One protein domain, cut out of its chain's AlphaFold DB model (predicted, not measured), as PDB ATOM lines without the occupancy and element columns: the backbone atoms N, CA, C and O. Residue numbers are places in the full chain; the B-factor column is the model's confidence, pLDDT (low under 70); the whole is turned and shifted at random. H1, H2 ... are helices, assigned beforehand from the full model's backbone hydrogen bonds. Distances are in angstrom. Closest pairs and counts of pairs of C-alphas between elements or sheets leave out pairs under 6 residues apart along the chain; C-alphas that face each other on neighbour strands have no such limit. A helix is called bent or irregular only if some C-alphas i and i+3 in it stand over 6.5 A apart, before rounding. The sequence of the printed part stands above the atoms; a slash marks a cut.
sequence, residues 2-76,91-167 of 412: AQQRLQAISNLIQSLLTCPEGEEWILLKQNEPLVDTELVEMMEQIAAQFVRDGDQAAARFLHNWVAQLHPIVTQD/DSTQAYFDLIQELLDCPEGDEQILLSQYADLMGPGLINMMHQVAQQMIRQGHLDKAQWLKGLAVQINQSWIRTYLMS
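This is residues 2 to 76 and 91 to 167 of the 412 residues of an uncharacterized protein of Symploca sp. SIO2B6 (UniProt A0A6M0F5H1). Two all-helix lobes stand side by side along the longest axis, with little between them but a near approach of H4 to H7. In one lobe the longest helix, H8, makes a hairpin with H7, H5 crosses H7 steeply, and short H6 is near H5; in the other, H3 and H4 make a hairpin, H1 crosses it steeply, and short H2 packs on H1. The printed part has 152 residues with eight named helices, H1 to H8 in order, and no named strand. The whole is only just compact, close to loose, with a radius of gyration of the C-alphas of 17.4 A, and only just elongated, spanning 52 by 35 by 29 A.

H8, residues 143 to 167, and H7, residues 124 to 139, form a helical hairpin at a shallow tilt of 9 degrees, opposite ways; their closest C-alphas, those of Ala 134 and Ala 146, are 4.2 A apart. H5, residues 91 to 105, touches H7 at a steep tilt of 55 degrees; H7 does so with residues 125 to 130 alone, and the closest C-alphas, of Tyr 96 and Leu 126, are 5.7 A apart. H6, residues 111 to 117, is close to H5 but not clearly touching, with the C-alphas of Leu 103 and Glu 111 closest at 6.3 A. H4, residues 56 to 74, is close to H7 but not clearly touching, with the C-alphas of Gln 68 and Pro 124 closest at 7.3 A. H3, residues 37 to 53, and H4 form a helical hairpin at a shallow tilt of 16 degrees, with the C-alphas of Ala 47 and Ala 59 closest at 4.2 A. H1, residues 2 to 18, touches H3 at a steep tilt of 57 degrees, with its residues 9 to 13 alone and residues 39 to 43 of H3 alone; the C-alphas of Ile 9 and Leu 39 are closest at 6.0 A. H2, residues 24 to 30, forms a hairpin with H1, whose residues 12 to 16 alone touch it; the C-alphas of Leu 16 and Glu 24 are closest at 5.8 A. Every O i to N i+4 pair is within hydrogen-bond range in H1, H2, H3, H5, H6, H7 and H8, and 13 of 15 are in H4.

H8 measures 36.1 A from C-alpha 143 to C-alpha 167, which is at (46.797, -28.420, -60.583). H4 measures 25.9 A, with a kink of 33 degrees near residue 68, and is only just irregular: C-alphas 68 and 71 are 6.6 A apart. H1, 24.8 A long, begins with C-alpha 2 at (59.868, 1.521, -42.463).

The two farthest C-alphas, of Gln 3 and Pro 107, are 54.8 A apart. Residues 77 to 90 are not printed; C-alphas 76 and 91 are 16.2 A apart across this cut. Of the links that are printed whole, none is long. The mean pLDDT of the printed part is 74.7, and 37 residues are under 70, among them residues 161 to 167.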
ATOM      1  N   ALA A   2      59.657   2.691 -41.585       68.81
ATOM      2  CA  ALA A   2      59.868   1.521 -42.463       68.81
ATOM      3  C   ALA A   2      60.740   0.402 -41.851       68.81
ATOM      4  O   ALA A   2      60.356  -0.761 -41.863       68.81
ATOM      5  N   GLN A   3      61.862   0.758 -41.214       70.12
ATOM      6  CA  GLN A   3      62.768  -0.227 -40.610       70.12
ATOM      7  C   GLN A   3      62.144  -1.008 -39.436       70.12
ATOM      8  O   GLN A   3      62.414  -2.194 -39.282       70.12
ATOM      9  N   GLN A   4      61.274  -0.376 -38.638       76.94
ATOM     10  CA  GLN A   4      60.559  -1.061 -37.551       76.94
ATOM     11  C   GLN A   4      59.519  -2.048 -38.088       76.94
ATOM     12  O   GLN A   4      59.347  -3.118 -37.513       76.94
ATOM     13  N   ARG A   5      58.849  -1.712 -39.197       81.69
ATOM     14  CA  ARG A   5      57.869  -2.608 -39.818       81.69
ATOM     15  C   ARG A   5      58.540  -3.832 -40.439       81.69
ATOM     16  O   ARG A   5      58.084  -4.942 -40.194       81.69
ATOM     17  N   LEU A   6      59.665  -3.647 -41.127       78.50
ATOM     18  CA  LEU A   6      60.453  -4.757 -41.671       78.50
ATOM     19  C   LEU A   6      60.914  -5.727 -40.571       78.50
ATOM     20  O   LEU A   6      60.833  -6.945 -40.719       78.50
ATOM     21  N   GLN A   7      61.348  -5.183 -39.430       76.06
ATOM     22  CA  GLN A   7      61.733  -5.984 -38.271       76.06
ATOM     23  C   GLN A   7      60.540  -6.747 -37.675       76.06
ATOM     24  O   GLN A   7      60.678  -7.910 -37.302       76.06
ATOM     25  N   ALA A   8      59.357  -6.127 -37.619       78.81
ATOM     26  CA  ALA A   8      58.138  -6.785 -37.156       78.81
ATOM     27  C   ALA A   8      57.711  -7.937 -38.086       78.81
ATOM     28  O   ALA A   8      57.388  -9.018 -37.597       78.81
ATOM     29  N   ILE A   9      57.795  -7.739 -39.406       84.56
ATOM     30  CA  ILE A   9      57.553  -8.777 -40.420       84.56
ATOM     31  C   ILE A   9      58.527  -9.947 -40.237       84.56
ATOM     32  O   ILE A   9      58.109 -11.100 -40.193       84.56
ATOM     33  N   SER A  10      59.818  -9.669 -40.040       80.69
ATOM     34  CA  SER A  10      60.802 -10.728 -39.791       80.69
ATOM     35  C   SER A  10      60.509 -11.520 -38.514       80.69
ATOM     36  O   SER A  10      60.609 -12.746 -38.515       80.69
ATOM     37  N   ASN A  11      60.138 -10.839 -37.426       85.00
ATOM     38  CA  ASN A  11      59.784 -11.498 -36.167       85.00
ATOM     39  C   ASN A  11      58.524 -12.364 -36.318       85.00
ATOM     40  O   ASN A  11      58.437 -13.436 -35.718       85.00
ATOM     41  N   LEU A  12      57.560 -11.921 -37.128       88.31
ATOM     42  CA  LEU A  12      56.357 -12.686 -37.443       88.31
ATOM     43  C   LEU A  12      56.696 -13.962 -38.222       88.31
ATOM     44  O   LEU A  12      56.223 -15.036 -37.858       88.31
ATOM     45  N   ILE A  13      57.563 -13.874 -39.235       87.12
ATOM     46  CA  ILE A  13      58.020 -15.041 -40.009       87.12
ATOM     47  C   ILE A  13      58.782 -16.024 -39.112       87.12
ATOM     48  O   ILE A  13      58.544 -17.229 -39.179       87.12
ATOM     49  N   GLN A  14      59.646 -15.525 -38.224       83.25
ATOM     50  CA  GLN A  14      60.322 -16.363 -37.231       83.25
ATOM     51  C   GLN A  14      59.318 -17.082 -36.329       83.25
ATOM     52  O   GLN A  14      59.418 -18.288 -36.119       83.25
ATOM     53  N   SER A  15      58.332 -16.339 -35.829       84.00
ATOM     54  CA  SER A  15      57.303 -16.877 -34.946       84.00
ATOM     55  C   SER A  15      56.487 -17.956 -35.656       84.00
ATOM     56  O   SER A  15      56.249 -18.999 -35.058       84.00
ATOM     57  N   LEU A  16      56.156 -17.765 -36.939       85.69
ATOM     58  CA  LEU A  16      55.471 -18.755 -37.775       85.69
ATOM     59  C   LEU A  16      56.277 -20.041 -37.957       85.69
ATOM     60  O   LEU A  16      55.711 -21.122 -37.866       85.69
ATOM     61  N   LEU A  17      57.590 -19.937 -38.168       83.94
ATOM     62  CA  LEU A  17      58.471 -21.100 -38.327       83.94
ATOM     63  C   LEU A  17      58.655 -21.910 -37.035       83.94
ATOM     64  O   LEU A  17      58.995 -23.087 -37.093       83.94
ATOM     65  N   THR A  18      58.457 -21.283 -35.875       80.56
ATOM     66  CA  THR A  18      58.599 -21.921 -34.553       80.56
ATOM     67  C   THR A  18      57.266 -22.235 -33.869       80.56
ATOM     68  O   THR A  18      57.255 -22.744 -32.747       80.56
ATOM     69  N   CYS A  19      56.150 -21.898 -34.516       74.75
ATOM     70  CA  CYS A  19      54.807 -22.042 -33.970       74.75
ATOM     71  C   CYS A  19      54.421 -23.531 -33.877       74.75
ATOM     72  O   CYS A  19      54.761 -24.294 -34.783       74.75
ATOM     73  N   PRO A  20      53.730 -23.978 -32.812       60.38
ATOM     74  CA  PRO A  20      53.147 -25.316 -32.789       60.38
ATOM     75  C   PRO A  20      52.057 -25.456 -33.864       60.38
ATOM     76  O   PRO A  20      51.330 -24.504 -34.154       60.38
ATOM     77  N   GLU A  21      51.932 -26.662 -34.428       55.34
ATOM     78  CA  GLU A  21      50.996 -26.947 -35.521       55.34
ATOM     79  C   GLU A  21      49.561 -26.516 -35.171       55.34
ATOM     80  O   GLU A  21      48.975 -26.971 -34.184       55.34
ATOM     81  N   GLY A  22      48.978 -25.659 -36.010       52.62
ATOM     82  CA  GLY A  22      47.600 -25.183 -35.893       52.62
ATOM     83  C   GLY A  22      47.426 -23.825 -35.203       52.62
ATOM     84  O   GLY A  22      46.301 -23.321 -35.163       52.62
ATOM     85  N   GLU A  23      48.489 -23.207 -34.678       62.16
ATOM     86  CA  GLU A  23      48.441 -21.863 -34.075       62.16
ATOM     87  C   GLU A  23      48.858 -20.731 -35.038       62.16
ATOM     88  O   GLU A  23      48.697 -19.547 -34.734       62.16
ATOM     89  N   GLU A  24      49.318 -21.059 -36.243       75.94
ATOM     90  CA  GLU A  24      49.887 -20.113 -37.206       75.94
ATOM     91  C   GLU A  24      48.871 -19.054 -37.664       75.94
ATOM     92  O   GLU A  24      49.181 -17.865 -37.754       75.94
ATOM     93  N   TRP A  25      47.618 -19.457 -37.890       65.38
ATOM     94  CA  TRP A  25      46.536 -18.531 -38.242       65.38
ATOM     95  C   TRP A  25      46.163 -17.593 -37.089       65.38
ATOM     96  O   TRP A  25      45.766 -16.452 -37.324       65.38
ATOM     97  N   ILE A  26      46.294 -18.047 -35.838       61.81
ATOM     98  CA  ILE A  26      46.053 -17.211 -34.654       61.81
ATOM     99  C   ILE A  26      47.140 -16.139 -34.571       61.81
ATOM    100  O   ILE A  26      46.833 -14.965 -34.356       61.81
ATOM    101  N   LEU A  27      48.391 -16.537 -34.800       69.31
ATOM    102  CA  LEU A  27      49.539 -15.643 -34.847       69.31
ATOM    103  C   LEU A  27      49.405 -14.599 -35.972       69.31
ATOM    104  O   LEU A  27      49.646 -13.415 -35.734       69.31
ATOM    105  N   LEU A  28      48.950 -15.008 -37.160       73.69
ATOM    106  CA  LEU A  28      48.664 -14.101 -38.279       73.69
ATOM    107  C   LEU A  28      47.517 -13.140 -37.967       73.69
ATOM    108  O   LEU A  28      47.637 -11.950 -38.229       73.69
ATOM    109  N   LYS A  29      46.435 -13.612 -37.337       62.34
ATOM    110  CA  LYS A  29      45.304 -12.759 -36.940       62.34
ATOM    111  C   LYS A  29      45.695 -11.715 -35.891       62.34
ATOM    112  O   LYS A  29      45.230 -10.585 -35.946       62.34
ATOM    113  N   GLN A  30      46.553 -12.069 -34.934       62.00
ATOM    114  CA  GLN A  30      47.072 -11.111 -33.946       62.00
ATOM    115  C   GLN A  30      47.976 -10.042 -34.576       62.00
ATOM    116  O   GLN A  30      48.143  -8.966 -34.006       62.00
ATOM    117  N   ASN A  31      48.532 -10.335 -35.752       72.38
ATOM    118  CA  ASN A  31      49.413  -9.461 -36.509       72.38
ATOM    119  C   ASN A  31      48.798  -9.062 -37.860       72.38
ATOM    120  O   ASN A  31      49.536  -8.765 -38.790       72.38
ATOM    121  N   GLU A  32      47.462  -9.006 -37.955       69.94
ATOM    122  CA  GLU A  32      46.710  -8.613 -39.158       69.94
ATOM    123  C   GLU A  32      47.277  -7.380 -39.890       69.94
ATOM    124  O   GLU A  32      47.457  -7.468 -41.102       69.94
ATOM    125  N   PRO A  33      47.666  -6.267 -39.222       76.06
ATOM    126  CA  PRO A  33      48.219  -5.104 -39.929       76.06
ATOM    127  C   PRO A  33      49.599  -5.339 -40.565       76.06
ATOM    128  O   PRO A  33      50.108  -4.456 -41.250       76.06
ATOM    129  N   LEU A  34      50.237  -6.479 -40.292       79.81
ATOM    130  CA  LEU A  34      51.480  -6.921 -40.923       79.81
ATOM    131  C   LEU A  34      51.227  -7.962 -42.023       79.81
ATOM    132  O   LEU A  34      52.174  -8.337 -42.704       79.81
ATOM    133  N   VAL A  35      49.995  -8.457 -42.187       82.06
ATOM    134  CA  VAL A  35      49.632  -9.450 -43.207       82.06
ATOM    135  C   VAL A  35      49.280  -8.730 -44.502       82.06
ATOM    136  O   VAL A  35      48.120  -8.534 -44.846       82.06
ATOM    137  N   ASP A  36      50.316  -8.308 -45.214       77.62
ATOM    138  CA  ASP A  36      50.210  -7.553 -46.459       77.62
ATOM    139  C   ASP A  36      51.196  -8.070 -47.520       77.62
ATOM    140  O   ASP A  36      51.847  -9.105 -47.347       77.62
ATOM    141  N   THR A  37      51.281  -7.378 -48.663       76.56
ATOM    142  CA  THR A  37      52.103  -7.829 -49.800       76.56
ATOM    143  C   THR A  37      53.575  -7.950 -49.413       76.56
ATOM    144  O   THR A  37      54.265  -8.842 -49.894       76.56
ATOM    145  N   GLU A  38      54.043  -7.112 -48.488       79.81
ATOM    146  CA  GLU A  38      55.441  -7.087 -48.065       79.81
ATOM    147  C   GLU A  38      55.797  -8.292 -47.187       79.81
ATOM    148  O   GLU A  38      56.904  -8.818 -47.288       79.81
ATOM    149  N   LEU A  39      54.855  -8.785 -46.373       86.50
ATOM    150  CA  LEU A  39      55.029 -10.053 -45.656       86.50
ATOM    151  C   LEU A  39      55.197 -11.220 -46.631       86.50
ATOM    152  O   LEU A  39      56.098 -12.037 -46.449       86.50
ATOM    153  N   VAL A  40      54.346 -11.289 -47.658       84.44
ATOM    154  CA  VAL A  40      54.372 -12.365 -48.660       84.44
ATOM    155  C   VAL A  40      55.689 -12.343 -49.444       84.44
ATOM    156  O   VAL A  40      56.349 -13.377 -49.560       84.44
ATOM    157  N   GLU A  41      56.125 -11.164 -49.898       80.50
ATOM    158  CA  GLU A  41      57.415 -10.981 -50.577       80.50
ATOM    159  C   GLU A  41      58.597 -11.394 -49.686       80.50
ATOM    160  O   GLU A  41      59.516 -12.083 -50.136       80.50
ATOM    161  N   MET A  42      58.572 -11.026 -48.402       80.50
ATOM    162  CA  MET A  42      59.630 -11.392 -47.461       80.50
ATOM    163  C   MET A  42      59.659 -12.901 -47.179       80.50
ATOM    164  O   MET A  42      60.735 -13.499 -47.119       80.50
ATOM    165  N   MET A  43      58.496 -13.545 -47.037       82.75
ATOM    166  CA  MET A  43      58.409 -14.999 -46.878       82.75
ATOM    167  C   MET A  43      59.004 -15.738 -48.079       82.75
ATOM    168  O   MET A  43      59.721 -16.718 -47.888       82.75
ATOM    169  N   GLU A  44      58.759 -15.260 -49.300       79.00
ATOM    170  CA  GLU A  44      59.329 -15.839 -50.519       79.00
ATOM    171  C   GLU A  44      60.855 -15.664 -50.583       79.00
ATOM    172  O   GLU A  44      61.585 -16.609 -50.899       79.00
ATOM    173  N   GLN A  45      61.361 -14.489 -50.202       78.00
ATOM    174  CA  GLN A  45      62.801 -14.215 -50.156       78.00
ATOM    175  C   GLN A  45      63.528 -15.089 -49.122       78.00
ATOM    176  O   GLN A  45      64.597 -15.638 -49.414       78.00
ATOM    177  N   ILE A  46      62.941 -15.268 -47.935       82.44
ATOM    178  CA  ILE A  46      63.485 -16.140 -46.884       82.44
ATOM    179  C   ILE A  46      63.379 -17.615 -47.298       82.44
ATOM    180  O   ILE A  46      64.332 -18.371 -47.107       82.44
ATOM    181  N   ALA A  47      62.280 -18.030 -47.935       77.94
ATOM    182  CA  ALA A  47      62.141 -19.385 -48.469       77.94
ATOM    183  C   ALA A  47      63.226 -19.698 -49.511       77.94
ATOM    184  O   ALA A  47      63.881 -20.739 -49.431       77.94
ATOM    185  N   ALA A  48      63.496 -18.770 -50.436       78.12
ATOM    186  CA  ALA A  48      64.572 -18.908 -51.415       78.12
ATOM    187  C   ALA A  48      65.957 -19.013 -50.752       78.12
ATOM    188  O   ALA A  48      66.827 -19.738 -51.243       78.12
ATOM    189  N   GLN A  49      66.170 -18.320 -49.630       78.69
ATOM    190  CA  GLN A  49      67.392 -18.451 -48.838       78.69
ATOM    191  C   GLN A  49      67.494 -19.835 -48.181       78.69
ATOM    192  O   GLN A  49      68.532 -20.481 -48.307       78.69
ATOM    193  N   PHE A  50      66.414 -20.354 -47.594       81.88
ATOM    194  CA  PHE A  50      66.396 -21.713 -47.044       81.88
ATOM    195  C   PHE A  50      66.666 -22.794 -48.098       81.88
ATOM    196  O   PHE A  50      67.384 -23.751 -47.816       81.88
ATOM    197  N   VAL A  51      66.191 -22.619 -49.338       81.19
ATOM    198  CA  VAL A  51      66.545 -23.518 -50.454       81.19
ATOM    199  C   VAL A  51      68.049 -23.494 -50.734       81.19
ATOM    200  O   VAL A  51      68.644 -24.560 -50.911       81.19
ATOM    201  N   ARG A  52      68.679 -22.308 -50.751       79.88
ATOM    202  CA  ARG A  52      70.138 -22.172 -50.935       79.88
ATOM    203  C   ARG A  52      70.927 -22.823 -49.800       79.88
ATOM    204  O   ARG A  52      71.988 -23.388 -50.047       79.88
ATOM    205  N   ASP A  53      70.390 -22.764 -48.588       72.88
ATOM    206  CA  ASP A  53      71.011 -23.308 -47.380       72.88
ATOM    207  C   ASP A  53      70.717 -24.803 -47.151       72.88
ATOM    208  O   ASP A  53      71.265 -25.407 -46.230       72.88
ATOM    209  N   GLY A  54      69.881 -25.420 -47.994       79.94
ATOM    210  CA  GLY A  54      69.531 -26.842 -47.926       79.94
ATOM    211  C   GLY A  54      68.362 -27.186 -46.997       79.94
ATOM    212  O   GLY A  54      67.970 -28.354 -46.935       79.94
ATOM    213  N   ASP A  55      67.752 -26.205 -46.329       80.69
ATOM    214  CA  ASP A  55      66.565 -26.400 -45.491       80.69
ATOM    215  C   ASP A  55      65.278 -26.367 -46.331       80.69
ATOM    216  O   ASP A  55      64.506 -25.405 -46.369       80.69
ATOM    217  N   GLN A  56      65.030 -27.459 -47.051       75.50
ATOM    218  CA  GLN A  56      63.837 -27.562 -47.889       75.50
ATOM    219  C   GLN A  56      62.529 -27.656 -47.092       75.50
ATOM    220  O   GLN A  56      61.464 -27.441 -47.673       75.50
ATOM    221  N   ALA A  57      62.573 -28.022 -45.809       70.88
ATOM    222  CA  ALA A  57      61.371 -28.160 -44.994       70.88
ATOM    223  C   ALA A  57      60.811 -26.778 -44.638       70.88
ATOM    224  O   ALA A  57      59.647 -26.502 -44.937       70.88
ATOM    225  N   ALA A  58      61.662 -25.887 -44.120       75.88
ATOM    226  CA  ALA A  58      61.290 -24.503 -43.835       75.88
ATOM    227  C   ALA A  58      60.896 -23.743 -45.113       75.88
ATOM    228  O   ALA A  58      59.890 -23.032 -45.132       75.88
ATOM    229  N   ALA A  59      61.622 -23.956 -46.218       70.75
ATOM    230  CA  ALA A  59      61.275 -23.356 -47.507       70.75
ATOM    231  C   ALA A  59      59.885 -23.789 -48.004       70.75
ATOM    232  O   ALA A  59      59.076 -22.946 -48.391       70.75
ATOM    233  N   ARG A  60      59.574 -25.094 -47.972       70.81
ATOM    234  CA  ARG A  60      58.248 -25.605 -48.369       70.81
ATOM    235  C   ARG A  60      57.140 -25.061 -47.476       70.81
ATOM    236  O   ARG A  60      56.072 -24.737 -47.987       70.81
ATOM    237  N   PHE A  61      57.392 -24.951 -46.174       81.12
ATOM    238  CA  PHE A  61      56.446 -24.368 -45.232       81.12
ATOM    239  C   PHE A  61      56.123 -22.914 -45.592       81.12
ATOM    240  O   PHE A  61      54.953 -22.579 -45.770       81.12
ATOM    241  N   LEU A  62      57.142 -22.072 -45.788       80.75
ATOM    242  CA  LEU A  62      56.938 -20.670 -46.161       80.75
ATOM    243  C   LEU A  62      56.261 -20.527 -47.524       80.75
ATOM    244  O   LEU A  62      55.347 -19.723 -47.653       80.75
ATOM    245  N   HIS A  63      56.627 -21.337 -48.520       70.81
ATOM    246  CA  HIS A  63      55.941 -21.328 -49.814       70.81
ATOM    247  C   HIS A  63      54.463 -21.735 -49.712       70.81
ATOM    248  O   HIS A  63      53.624 -21.149 -50.392       70.81
ATOM    249  N   ASN A  64      54.121 -22.698 -48.848       73.81
ATOM    250  CA  ASN A  64      52.728 -23.072 -48.597       73.81
ATOM    251  C   ASN A  64      51.941 -21.907 -47.971       73.81
ATOM    252  O   ASN A  64      50.814 -21.629 -48.371       73.81
ATOM    253  N   TRP A  65      52.552 -21.181 -47.035       79.50
ATOM    254  CA  TRP A  65      51.948 -19.986 -46.445       79.50
ATOM    255  C   TRP A  65      51.819 -18.830 -47.429       79.50
ATOM    256  O   TRP A  65      50.761 -18.215 -47.494       79.50
ATOM    257  N   VAL A  66      52.837 -18.580 -48.252       76.81
ATOM    258  CA  VAL A  66      52.777 -17.608 -49.353       76.81
ATOM    259  C   VAL A  66      51.597 -17.919 -50.269       76.81
ATOM    260  O   VAL A  66      50.795 -17.034 -50.541       76.81
ATOM    261  N   ALA A  67      51.412 -19.180 -50.668       65.56
ATOM    262  CA  ALA A  67      50.281 -19.584 -51.502       65.56
ATOM    263  C   ALA A  67      48.914 -19.377 -50.819       65.56
ATOM    264  O   ALA A  67      47.931 -19.086 -51.499       65.56
ATOM    265  N   GLN A  68      48.839 -19.501 -49.490       69.81
ATOM    266  CA  GLN A  68      47.615 -19.258 -48.716       69.81
ATOM    267  C   GLN A  68      47.328 -17.764 -48.503       69.81
ATOM    268  O   GLN A  68      46.168 -17.358 -48.519       69.81
ATOM    269  N   LEU A  69      48.365 -16.946 -48.311       75.25
ATOM    270  CA  LEU A  69      48.245 -15.515 -48.021       75.25
ATOM    271  C   LEU A  69      48.142 -14.660 -49.282       75.25
ATOM    272  O   LEU A  69      47.476 -13.628 -49.259       75.25
ATOM    273  N   HIS A  70      48.740 -15.088 -50.393       69.69
ATOM    274  CA  HIS A  70      48.747 -14.330 -51.641       69.69
ATOM    275  C   HIS A  70      47.328 -14.004 -52.145       69.69
ATOM    276  O   HIS A  70      47.067 -12.837 -52.416       69.69
ATOM    277  N   PRO A  71      46.356 -14.938 -52.209       63.50
ATOM    278  CA  PRO A  71      44.992 -14.592 -52.613       63.50
ATOM    279  C   PRO A  71      44.347 -13.564 -51.679       63.50
ATOM    280  O   PRO A  71      43.704 -12.638 -52.150       63.50
ATOM    281  N   ILE A  72      44.568 -13.688 -50.369       64.00
ATOM    282  CA  ILE A  72      43.965 -12.826 -49.340       64.00
ATOM    283  C   ILE A  72      44.503 -11.395 -49.449       64.00
ATOM    284  O   ILE A  72      43.755 -10.431 -49.349       64.00
ATOM    285  N   VAL A  73      45.804 -11.269 -49.691       70.50
ATOM    286  CA  VAL A  73      46.521  -9.994 -49.723       70.50
ATOM    287  C   VAL A  73      46.397  -9.288 -51.078       70.50
ATOM    288  O   VAL A  73      46.377  -8.060 -51.139       70.50
ATOM    289  N   THR A  74      46.333 -10.034 -52.184       58.31
ATOM    290  CA  THR A  74      46.247  -9.461 -53.538       58.31
ATOM    291  C   THR A  74      44.816  -9.076 -53.915       58.31
ATOM    292  O   THR A  74      44.625  -8.144 -54.694       58.31
ATOM    293  N   GLN A  75      43.803  -9.722 -53.329       50.22
ATOM    294  CA  GLN A  75      42.394  -9.388 -53.571       50.22
ATOM    295  C   GLN A  75      42.008  -7.994 -53.045       50.22
ATOM    296  O   GLN A  75      41.048  -7.407 -53.534       50.22
ATOM    297  N   ASP A  76      42.799  -7.426 -52.132       47.72
ATOM    298  CA  ASP A  76      42.631  -6.060 -51.613       47.72
ATOM    299  C   ASP A  76      43.182  -4.971 -52.565       47.72
ATOM    300  O   ASP A  76      43.015  -3.775 -52.325       47.72
ATOM    301  N   ASP A  91      28.791 -11.475 -47.788       53.38
ATOM    302  CA  ASP A  91      28.080 -12.487 -48.582       53.38
ATOM    303  C   ASP A  91      28.807 -13.843 -48.562       53.38
ATOM    304  O   ASP A  91      28.181 -14.888 -48.396       53.38
ATOM    305  N   SER A  92      30.144 -13.834 -48.619       56.88
ATOM    306  CA  SER A  92      30.963 -15.055 -48.534       56.88
ATOM    307  C   SER A  92      30.945 -15.664 -47.127       56.88
ATOM    308  O   SER A  92      30.842 -16.876 -46.965       56.88
ATOM    309  N   THR A  93      31.006 -14.818 -46.091       60.78
ATOM    310  CA  THR A  93      30.931 -15.236 -44.680       60.78
ATOM    311  C   THR A  93      29.586 -15.885 -44.365       60.78
ATOM    312  O   THR A  93      29.542 -16.919 -43.696       60.78
ATOM    313  N   GLN A  94      28.501 -15.300 -44.878       67.69
ATOM    314  CA  GLN A  94      27.156 -15.842 -44.738       67.69
ATOM    315  C   GLN A  94      27.024 -17.175 -45.480       67.69
ATOM    316  O   GLN A  94      26.562 -18.145 -44.892       67.69
ATOM    317  N   ALA A  95      27.531 -17.265 -46.712       73.69
ATOM    318  CA  ALA A  95      27.503 -18.505 -47.477       73.69
ATOM    319  C   ALA A  95      28.311 -19.639 -46.812       73.69
ATOM    320  O   ALA A  95      27.877 -20.790 -46.817       73.69
ATOM    321  N   TYR A  96      29.450 -19.335 -46.169       80.62
ATOM    322  CA  TYR A  96      30.174 -20.320 -45.354       80.62
ATOM    323  C   TYR A  96      29.373 -20.756 -44.129       80.62
ATOM    324  O   TYR A  96      29.369 -21.937 -43.795       80.62
ATOM    325  N   PHE A  97      28.717 -19.818 -43.442       77.00
ATOM    326  CA  PHE A  97      27.895 -20.144 -42.281       77.00
ATOM    327  C   PHE A  97      26.719 -21.043 -42.670       77.00
ATOM    328  O   PHE A  97      26.506 -22.059 -42.014       77.00
ATOM    329  N   ASP A  98      26.024 -20.716 -43.758       81.44
ATOM    330  CA  ASP A  98      24.893 -21.487 -44.275       81.44
ATOM    331  C   ASP A  98      25.333 -22.902 -44.676       81.44
ATOM    332  O   ASP A  98      24.726 -23.878 -44.238       81.44
ATOM    333  N   LEU A  99      26.464 -23.033 -45.381       86.06
ATOM    334  CA  LEU A  99      27.066 -24.331 -45.706       86.06
ATOM    335  C   LEU A  99      27.420 -25.142 -44.451       86.06
ATOM    336  O   LEU A  99      27.204 -26.349 -44.399       86.06
ATOM    337  N   ILE A 100      27.974 -24.500 -43.420       84.38
ATOM    338  CA  ILE A 100      28.333 -25.184 -42.171       84.38
ATOM    339  C   ILE A 100      27.087 -25.626 -41.404       84.38
ATOM    340  O   ILE A 100      27.102 -26.706 -40.817       84.38
ATOM    341  N   GLN A 101      26.018 -24.828 -41.398       83.88
ATOM    342  CA  GLN A 101      24.739 -25.251 -40.824       83.88
ATOM    343  C   GLN A 101      24.174 -26.451 -41.592       83.88
ATOM    344  O   GLN A 101      23.815 -27.449 -40.973       83.88
ATOM    345  N   GLU A 102      24.199 -26.407 -42.923       87.06
ATOM    346  CA  GLU A 102      23.721 -27.496 -43.777       87.06
ATOM    347  C   GLU A 102      24.546 -28.783 -43.579       87.06
ATOM    348  O   GLU A 102      23.979 -29.869 -43.504       87.06
ATOM    349  N   LEU A 103      25.864 -28.670 -43.361       86.62
ATOM    350  CA  LEU A 103      26.739 -29.788 -42.980       86.62
ATOM    351  C   LEU A 103      26.433 -30.351 -41.586       86.62
ATOM    352  O   LEU A 103      26.538 -31.556 -41.379       86.62
ATOM    353  N   LEU A 104      26.086 -29.500 -40.617       84.12
ATOM    354  CA  LEU A 104      25.781 -29.913 -39.241       84.12
ATOM    355  C   LEU A 104      24.391 -30.547 -39.080       84.12
ATOM    356  O   LEU A 104      24.166 -31.248 -38.084       84.12
ATOM    357  N   ASP A 105      23.491 -30.277 -40.026       83.81
ATOM    358  CA  ASP A 105      22.132 -30.824 -40.108       83.81
ATOM    359  C   ASP A 105      22.006 -31.955 -41.151       83.81
ATOM    360  O   ASP A 105      20.947 -32.576 -41.277       83.81
ATOM    361  N   CYS A 106      23.089 -32.254 -41.874       80.06
ATOM    362  CA  CYS A 106      23.150 -33.303 -42.884       80.06
ATOM    363  C   CYS A 106      23.002 -34.706 -42.249       80.06
ATOM    364  O   CYS A 106      23.634 -34.983 -41.224       80.06
ATOM    365  N   PRO A 107      22.185 -35.614 -42.820       72.75
ATOM    366  CA  PRO A 107      22.175 -37.017 -42.411       72.75
ATOM    367  C   PRO A 107      23.516 -37.696 -42.749       72.75
ATOM    368  O   PRO A 107      24.111 -37.415 -43.788       72.75
ATOM    369  N   GLU A 108      23.982 -38.600 -41.877       70.56
ATOM    370  CA  GLU A 108      25.276 -39.290 -42.032       70.56
ATOM    371  C   GLU A 108      25.435 -39.904 -43.435       70.56
ATOM    372  O   GLU A 108      24.680 -40.803 -43.815       70.56
ATOM    373  N   GLY A 109      26.457 -39.458 -44.177       70.75
ATOM    374  CA  GLY A 109      26.860 -40.024 -45.468       70.75
ATOM    375  C   GLY A 109      26.666 -39.121 -46.691       70.75
ATOM    376  O   GLY A 109      27.234 -39.433 -47.741       70.75
ATOM    377  N   ASP A 110      25.933 -38.010 -46.579       76.62
ATOM    378  CA  ASP A 110      25.663 -37.093 -47.702       76.62
ATOM    379  C   ASP A 110      26.619 -35.881 -47.756       76.62
ATOM    380  O   ASP A 110      26.572 -35.064 -48.681       76.62
ATOM    381  N   GLU A 111      27.561 -35.776 -46.818       81.38
ATOM    382  CA  GLU A 111      28.411 -34.593 -46.651       81.38
ATOM    383  C   GLU A 111      29.353 -34.383 -47.840       81.38
ATOM    384  O   GLU A 111      29.625 -33.254 -48.241       81.38
ATOM    385  N   GLN A 112      29.833 -35.468 -48.457       73.00
ATOM    386  CA  GLN A 112      30.682 -35.384 -49.653       73.00
ATOM    387  C   GLN A 112      29.925 -34.849 -50.869       73.00
ATOM    388  O   GLN A 112      30.507 -34.136 -51.687       73.00
ATOM    389  N   ILE A 113      28.638 -35.182 -50.988       78.38
ATOM    390  CA  ILE A 113      27.790 -34.703 -52.082       78.38
ATOM    391  C   ILE A 113      27.580 -33.201 -51.909       78.38
ATOM    392  O   ILE A 113      27.802 -32.440 -52.851       78.38
ATOM    393  N   LEU A 114      27.271 -32.769 -50.684       82.19
ATOM    394  CA  LEU A 114      27.120 -31.358 -50.353       82.19
ATOM    395  C   LEU A 114      28.417 -30.576 -50.620       82.19
ATOM    396  O   LEU A 114      28.409 -29.574 -51.329       82.19
ATOM    397  N   LEU A 115      29.566 -31.079 -50.163       78.31
ATOM    398  CA  LEU A 115      30.870 -30.446 -50.407       78.31
ATOM    399  C   LEU A 115      31.230 -30.365 -51.897       78.31
ATOM    400  O   LEU A 115      31.865 -29.402 -52.321       78.31
ATOM    401  N   SER A 116      30.801 -31.337 -52.709       75.31
ATOM    402  CA  SER A 116      31.006 -31.295 -54.162       75.31
ATOM    403  C   SER A 116      30.169 -30.213 -54.853       75.31
ATOM    404  O   SER A 116      30.601 -29.657 -55.861       75.31
ATOM    405  N   GLN A 117      29.003 -29.878 -54.294       77.06
ATOM    406  CA  GLN A 117      28.124 -28.835 -54.818       77.06
ATOM    407  C   GLN A 117      28.648 -27.426 -54.521       77.06
ATOM    408  O   GLN A 117      28.440 -26.516 -55.319       77.06
ATOM    409  N   TYR A 118      29.384 -27.264 -53.422       74.69
ATOM    410  CA  TYR A 118      30.002 -26.002 -53.014       74.69
ATOM    411  C   TYR A 118      31.519 -25.991 -53.242       74.69
ATOM    412  O   TYR A 118      32.267 -25.386 -52.471       74.69
ATOM    413  N   ALA A 119      31.991 -26.640 -54.313       67.62
ATOM    414  CA  ALA A 119      33.419 -26.755 -54.606       67.62
ATOM    415  C   ALA A 119      34.139 -25.404 -54.745       67.62
ATOM    416  O   ALA A 119      35.309 -25.296 -54.386       67.62
ATOM    417  N   ASP A 120      33.421 -24.367 -55.174       67.75
ATOM    418  CA  ASP A 120      33.947 -23.008 -55.323       67.75
ATOM    419  C   ASP A 120      34.148 -22.289 -53.976       67.75
ATOM    420  O   ASP A 120      34.958 -21.370 -53.872       67.75
ATOM    421  N   LEU A 121      33.438 -22.721 -52.927       70.00
ATOM    422  CA  LEU A 121      33.587 -22.225 -51.554       70.00
ATOM    423  C   LEU A 121      34.611 -23.046 -50.756       70.00
ATOM    424  O   LEU A 121      34.935 -22.697 -49.616       70.00
ATOM    425  N   MET A 122      35.139 -24.134 -51.327       71.12
ATOM    426  CA  MET A 122      36.188 -24.913 -50.686       71.12
ATOM    427  C   MET A 122      37.504 -24.137 -50.719       71.12
ATOM    428  O   MET A 122      38.145 -23.976 -51.757       71.12
ATOM    429  N   GLY A 123      37.928 -23.679 -49.547       65.56
ATOM    430  CA  GLY A 123      39.181 -22.964 -49.391       65.56
ATOM    431  C   GLY A 123      39.468 -22.575 -47.942       65.56
ATOM    432  O   GLY A 123      38.712 -22.931 -47.029       65.56
ATOM    433  N   PRO A 124      40.551 -21.814 -47.718       59.34
ATOM    434  CA  PRO A 124      40.994 -21.411 -46.382       59.34
ATOM    435  C   PRO A 124      39.913 -20.668 -45.578       59.34
ATOM    436  O   PRO A 124      39.820 -20.836 -44.362       59.34
ATOM    437  N   GLY A 125      39.052 -19.898 -46.257       66.25
ATOM    438  CA  GLY A 125      37.939 -19.168 -45.640       66.25
ATOM    439  C   GLY A 125      36.897 -20.079 -44.982       66.25
ATOM    440  O   GLY A 125      36.550 -19.872 -43.816       66.25
ATOM    441  N   LEU A 126      36.460 -21.133 -45.679       78.00
ATOM    442  CA  LEU A 126      35.527 -22.126 -45.142       78.00
ATOM    443  C   LEU A 126      36.130 -22.867 -43.941       78.00
ATOM    444  O   LEU A 126      35.487 -22.987 -42.900       78.00
ATOM    445  N   ILE A 127      37.389 -23.303 -44.050       76.00
ATOM    446  CA  ILE A 127      38.107 -24.015 -42.978       76.00
ATOM    447  C   ILE A 127      38.187 -23.154 -41.708       76.00
ATOM    448  O   ILE A 127      37.983 -23.655 -40.599       76.00
ATOM    449  N   ASN A 128      38.453 -21.856 -41.859       67.12
ATOM    450  CA  ASN A 128      38.479 -20.909 -40.749       67.12
ATOM    451  C   ASN A 128      37.096 -20.779 -40.090       67.12
ATOM    452  O   ASN A 128      36.977 -20.869 -38.866       67.12
ATOM    453  N   MET A 129      36.035 -20.648 -40.889       73.69
ATOM    454  CA  MET A 129      34.676 -20.570 -40.354       73.69
ATOM    455  C   MET A 129      34.269 -21.865 -39.632       73.69
ATOM    456  O   MET A 129      33.702 -21.806 -38.541       73.69
ATOM    457  N   MET A 130      34.647 -23.037 -40.154       79.94
ATOM    458  CA  MET A 130      34.413 -24.328 -39.494       79.94
ATOM    459  C   MET A 130      35.086 -24.402 -38.116       79.94
ATOM    460  O   MET A 130      34.480 -24.881 -37.156       79.94
ATOM    461  N   HIS A 131      36.300 -23.866 -37.967       73.25
ATOM    462  CA  HIS A 131      36.973 -23.792 -36.667       73.25
ATOM    463  C   HIS A 131      36.281 -22.827 -35.697       73.25
ATOM    464  O   HIS A 131      36.130 -23.150 -34.514       73.25
ATOM    465  N   GLN A 132      35.832 -21.669 -36.184       69.81
ATOM    466  CA  GLN A 132      35.120 -20.682 -35.368       69.81
ATOM    467  C   GLN A 132      33.776 -21.226 -34.870       69.81
ATOM    468  O   GLN A 132      33.478 -21.130 -33.675       69.81
ATOM    469  N   VAL A 133      33.009 -21.874 -35.750       77.75
ATOM    470  CA  VAL A 133      31.753 -22.539 -35.385       77.75
ATOM    471  C   VAL A 133      32.025 -23.682 -34.409       77.75
ATOM    472  O   VAL A 133      31.380 -23.744 -33.365       77.75
ATOM    473  N   ALA A 134      33.048 -24.513 -34.632       77.06
ATOM    474  CA  ALA A 134      33.418 -25.569 -33.688       77.06
ATOM    475  C   ALA A 134      33.766 -25.007 -32.297       77.06
ATOM    476  O   ALA A 134      33.343 -25.541 -31.273       77.06
ATOM    477  N   GLN A 135      34.502 -23.895 -32.226       71.25
ATOM    478  CA  GLN A 135      34.833 -23.240 -30.958       71.25
ATOM    479  C   GLN A 135      33.599 -22.644 -30.268       71.25
ATOM    480  O   GLN A 135      33.499 -22.657 -29.037       71.25
ATOM    481  N   GLN A 136      32.639 -22.134 -31.036       75.75
ATOM    482  CA  GLN A 136      31.344 -21.718 -30.509       75.75
ATOM    483  C   GLN A 136      30.535 -22.905 -29.976       75.75
ATOM    484  O   GLN A 136      29.981 -22.813 -28.883       75.75
ATOM    485  N   MET A 137      30.542 -24.037 -30.671       78.88
ATOM    486  CA  MET A 137      29.854 -25.256 -30.245       78.88
ATOM    487  C   MET A 137      30.437 -25.841 -28.957       78.88
ATOM    488  O   MET A 137      29.678 -26.256 -28.085       78.88
ATOM    489  N   ILE A 138      31.761 -25.775 -28.765       81.06
ATOM    490  CA  ILE A 138      32.406 -26.141 -27.491       81.06
ATOM    491  C   ILE A 138      31.853 -25.289 -26.342       81.06
ATOM    492  O   ILE A 138      31.544 -25.821 -25.279       81.06
ATOM    493  N   ARG A 139      31.678 -23.976 -26.555       76.62
ATOM    494  CA  ARG A 139      31.097 -23.073 -25.542       76.62
ATOM    495  C   ARG A 139      29.631 -23.385 -25.241       76.62
ATOM    496  O   ARG A 139      29.179 -23.137 -24.129       76.62
ATOM    497  N   GLN A 140      28.907 -23.926 -26.213       79.25
ATOM    498  CA  GLN A 140      27.512 -24.350 -26.074       79.25
ATOM    499  C   GLN A 140      27.371 -25.787 -25.532       79.25
ATOM    500  O   GLN A 140      26.256 -26.244 -25.313       79.25
ATOM    501  N   GLY A 141      28.482 -26.496 -25.292       84.31
ATOM    502  CA  GLY A 141      28.488 -27.869 -24.775       84.31
ATOM    503  C   GLY A 141      28.343 -28.963 -25.841       84.31
ATOM    504  O   GLY A 141      28.311 -30.142 -25.501       84.31
ATOM    505  N   HIS A 142      28.311 -28.609 -27.127       88.06
ATOM    506  CA  HIS A 142      28.224 -29.553 -28.245       88.06
ATOM    507  C   HIS A 142      29.614 -30.068 -28.658       88.06
ATOM    508  O   HIS A 142      30.105 -29.778 -29.750       88.06
ATOM    509  N   LEU A 143      30.264 -30.814 -27.760       84.31
ATOM    510  CA  LEU A 143      31.641 -31.295 -27.937       84.31
ATOM    511  C   LEU A 143      31.799 -32.239 -29.138       84.31
ATOM    512  O   LEU A 143      32.723 -32.044 -29.926       84.31
ATOM    513  N   ASP A 144      30.887 -33.198 -29.316       85.31
ATOM    514  CA  ASP A 144      30.987 -34.206 -30.382       85.31
ATOM    515  C   ASP A 144      30.891 -33.568 -31.773       85.31
ATOM    516  O   ASP A 144      31.749 -33.782 -32.630       85.31
ATOM    517  N   LYS A 145      29.905 -32.681 -31.971       85.12
ATOM    518  CA  LYS A 145      29.746 -31.927 -33.224       85.12
ATOM    519  C   LYS A 145      30.941 -31.010 -33.494       85.12
ATOM    520  O   LYS A 145      31.379 -30.888 -34.632       85.12
ATOM    521  N   ALA A 146      31.506 -30.392 -32.456       82.00
ATOM    522  CA  ALA A 146      32.689 -29.551 -32.603       82.00
ATOM    523  C   ALA A 146      33.940 -30.351 -32.997       82.00
ATOM    524  O   ALA A 146      34.735 -29.885 -33.810       82.00
ATOM    525  N   GLN A 147      34.135 -31.540 -32.420       83.19
ATOM    526  CA  GLN A 147      35.239 -32.429 -32.785       83.19
ATOM    527  C   GLN A 147      35.082 -32.950 -34.213       83.19
ATOM    528  O   GLN A 147      36.046 -32.920 -34.977       83.19
ATOM    529  N   TRP A 148      33.865 -33.342 -34.589       91.31
ATOM    530  CA  TRP A 148      33.536 -33.738 -35.952       91.31
ATOM    531  C   TRP A 148      33.830 -32.616 -36.953       91.31
ATOM    532  O   TRP A 148      34.565 -32.832 -37.912       91.31
ATOM    533  N   LEU A 149      33.360 -31.393 -36.682       86.88
ATOM    534  CA  LEU A 149      33.538 -30.252 -37.582       86.88
ATOM    535  C   LEU A 149      35.021 -29.886 -37.761       86.88
ATOM    536  O   LEU A 149      35.449 -29.557 -38.865       86.88
ATOM    537  N   LYS A 150      35.826 -30.009 -36.697       77.38
ATOM    538  CA  LYS A 150      37.290 -29.866 -36.774       77.38
ATOM    539  C   LYS A 150      37.934 -30.957 -37.628       77.38
ATOM    540  O   LYS A 150      38.783 -30.651 -38.459       77.38
ATOM    541  N   GLY A 151      37.533 -32.216 -37.444       82.69
ATOM    542  CA  GLY A 151      38.026 -33.335 -38.253       82.69
ATOM    543  C   GLY A 151      37.686 -33.168 -39.735       82.69
ATOM    544  O   GLY A 151      38.553 -33.329 -40.595       82.69
ATOM    545  N   LEU A 152      36.453 -32.749 -40.027       83.81
ATOM    546  CA  LEU A 152      36.000 -32.467 -41.383       83.81
ATOM    547  C   LEU A 152      36.781 -31.301 -42.006       83.81
ATOM    548  O   LEU A 152      37.214 -31.404 -43.151       83.81
ATOM    549  N   ALA A 153      37.046 -30.233 -41.250       79.19
ATOM    550  CA  ALA A 153      37.854 -29.108 -41.720       79.19
ATOM    551  C   ALA A 153      39.275 -29.543 -42.131       79.19
ATOM    552  O   ALA A 153      39.785 -29.103 -43.162       79.19
ATOM    553  N   VAL A 154      39.897 -30.455 -41.373       75.88
ATOM    554  CA  VAL A 154      41.202 -31.042 -41.725       75.88
ATOM    555  C   VAL A 154      41.110 -31.866 -43.010       75.88
ATOM    556  O   VAL A 154      41.967 -31.739 -43.885       75.88
ATOM    557  N   GLN A 155      40.072 -32.689 -43.153       76.81
ATOM    558  CA  GLN A 155      39.873 -33.517 -44.343       76.81
ATOM    559  C   GLN A 155      39.650 -32.667 -45.603       76.81
ATOM    560  O   GLN A 155      40.276 -32.923 -46.636       76.81
ATOM    561  N   ILE A 156      38.813 -31.631 -45.503       78.38
ATOM    562  CA  ILE A 156      38.573 -30.669 -46.582       78.38
ATOM    563  C   ILE A 156      39.888 -29.987 -46.957       78.38
ATOM    564  O   ILE A 156      40.255 -30.003 -48.131       78.38
ATOM    565  N   ASN A 157      40.652 -29.497 -45.977       73.50
ATOM    566  CA  ASN A 157      41.950 -28.868 -46.214       73.50
ATOM    567  C   ASN A 157      42.918 -29.790 -46.973       73.50
ATOM    568  O   ASN A 157      43.514 -29.390 -47.968       73.50
ATOM    569  N   GLN A 158      43.031 -31.055 -46.566       70.88
ATOM    570  CA  GLN A 158      43.890 -32.028 -47.249       70.88
ATOM    571  C   GLN A 158      43.435 -32.310 -48.687       70.88
ATOM    572  O   GLN A 158      44.269 -32.454 -49.585       70.88
ATOM    573  N   SER A 159      42.122 -32.404 -48.918       72.31
ATOM    574  CA  SER A 159      41.563 -32.632 -50.255       72.31
ATOM    575  C   SER A 159      41.772 -31.428 -51.179       72.31
ATOM    576  O   SER A 159      42.170 -31.598 -52.335       72.31
ATOM    577  N   TRP A 160      41.613 -30.219 -50.640       75.81
ATOM    578  CA  TRP A 160      41.844 -28.965 -51.341       75.81
ATOM    579  C   TRP A 160      43.324 -28.796 -51.692       75.81
ATOM    580  O   TRP A 160      43.655 -28.623 -52.862       75.81
ATOM    581  N   ILE A 161      44.228 -28.987 -50.722       63.69
ATOM    582  CA  ILE A 161      45.684 -28.938 -50.925       63.69
ATOM    583  C   ILE A 161      46.125 -29.949 -51.988       63.69
ATOM    584  O   ILE A 161      46.900 -29.596 -52.874       63.69
ATOM    585  N   ARG A 162      45.628 -31.194 -51.951       66.50
ATOM    586  CA  ARG A 162      45.968 -32.215 -52.959       66.50
ATOM    587  C   ARG A 162      45.524 -31.790 -54.361       66.50
ATOM    588  O   ARG A 162      46.290 -31.941 -55.308       66.50
ATOM    589  N   THR A 163      44.314 -31.252 -54.485       63.44
ATOM    590  CA  THR A 163      43.754 -30.801 -55.769       63.44
ATOM    591  C   THR A 163      44.518 -29.588 -56.308       63.44
ATOM    592  O   THR A 163      44.857 -29.535 -57.488       63.44
ATOM    593  N   TYR A 164      44.879 -28.655 -55.427       60.19
ATOM    594  CA  TYR A 164      45.637 -27.453 -55.762       60.19
ATOM    595  C   TYR A 164      47.100 -27.758 -56.136       60.19
ATOM    596  O   TYR A 164      47.585 -27.283 -57.162       60.19
ATOM    597  N   LEU A 165      47.787 -28.624 -55.378       48.62
ATOM    598  CA  LEU A 165      49.152 -29.082 -55.682       48.62
ATOM    599  C   LEU A 165      49.232 -29.844 -57.010       48.62
ATOM    600  O   LEU A 165      50.189 -29.659 -57.757       48.62
ATOM    601  N   MET A 166      48.237 -30.682 -57.321       48.47
ATOM    602  CA  MET A 166      48.204 -31.403 -58.598       48.47
ATOM    603  C   MET A 166      47.867 -30.494 -59.783       48.47
ATOM    604  O   MET A 166      48.388 -30.708 -60.874       48.47
ATOM    605  N   SER A 167      47.071 -29.444 -59.568       50.03
ATOM    606  CA  SER A 167      46.797 -28.420 -60.583       50.03
ATOM    607  C   SER A 167      48.047 -27.592 -60.930       50.03
ATOM    608  O   SER A 167      48.292 -27.293 -62.099       50.03
TER     609      SER A 167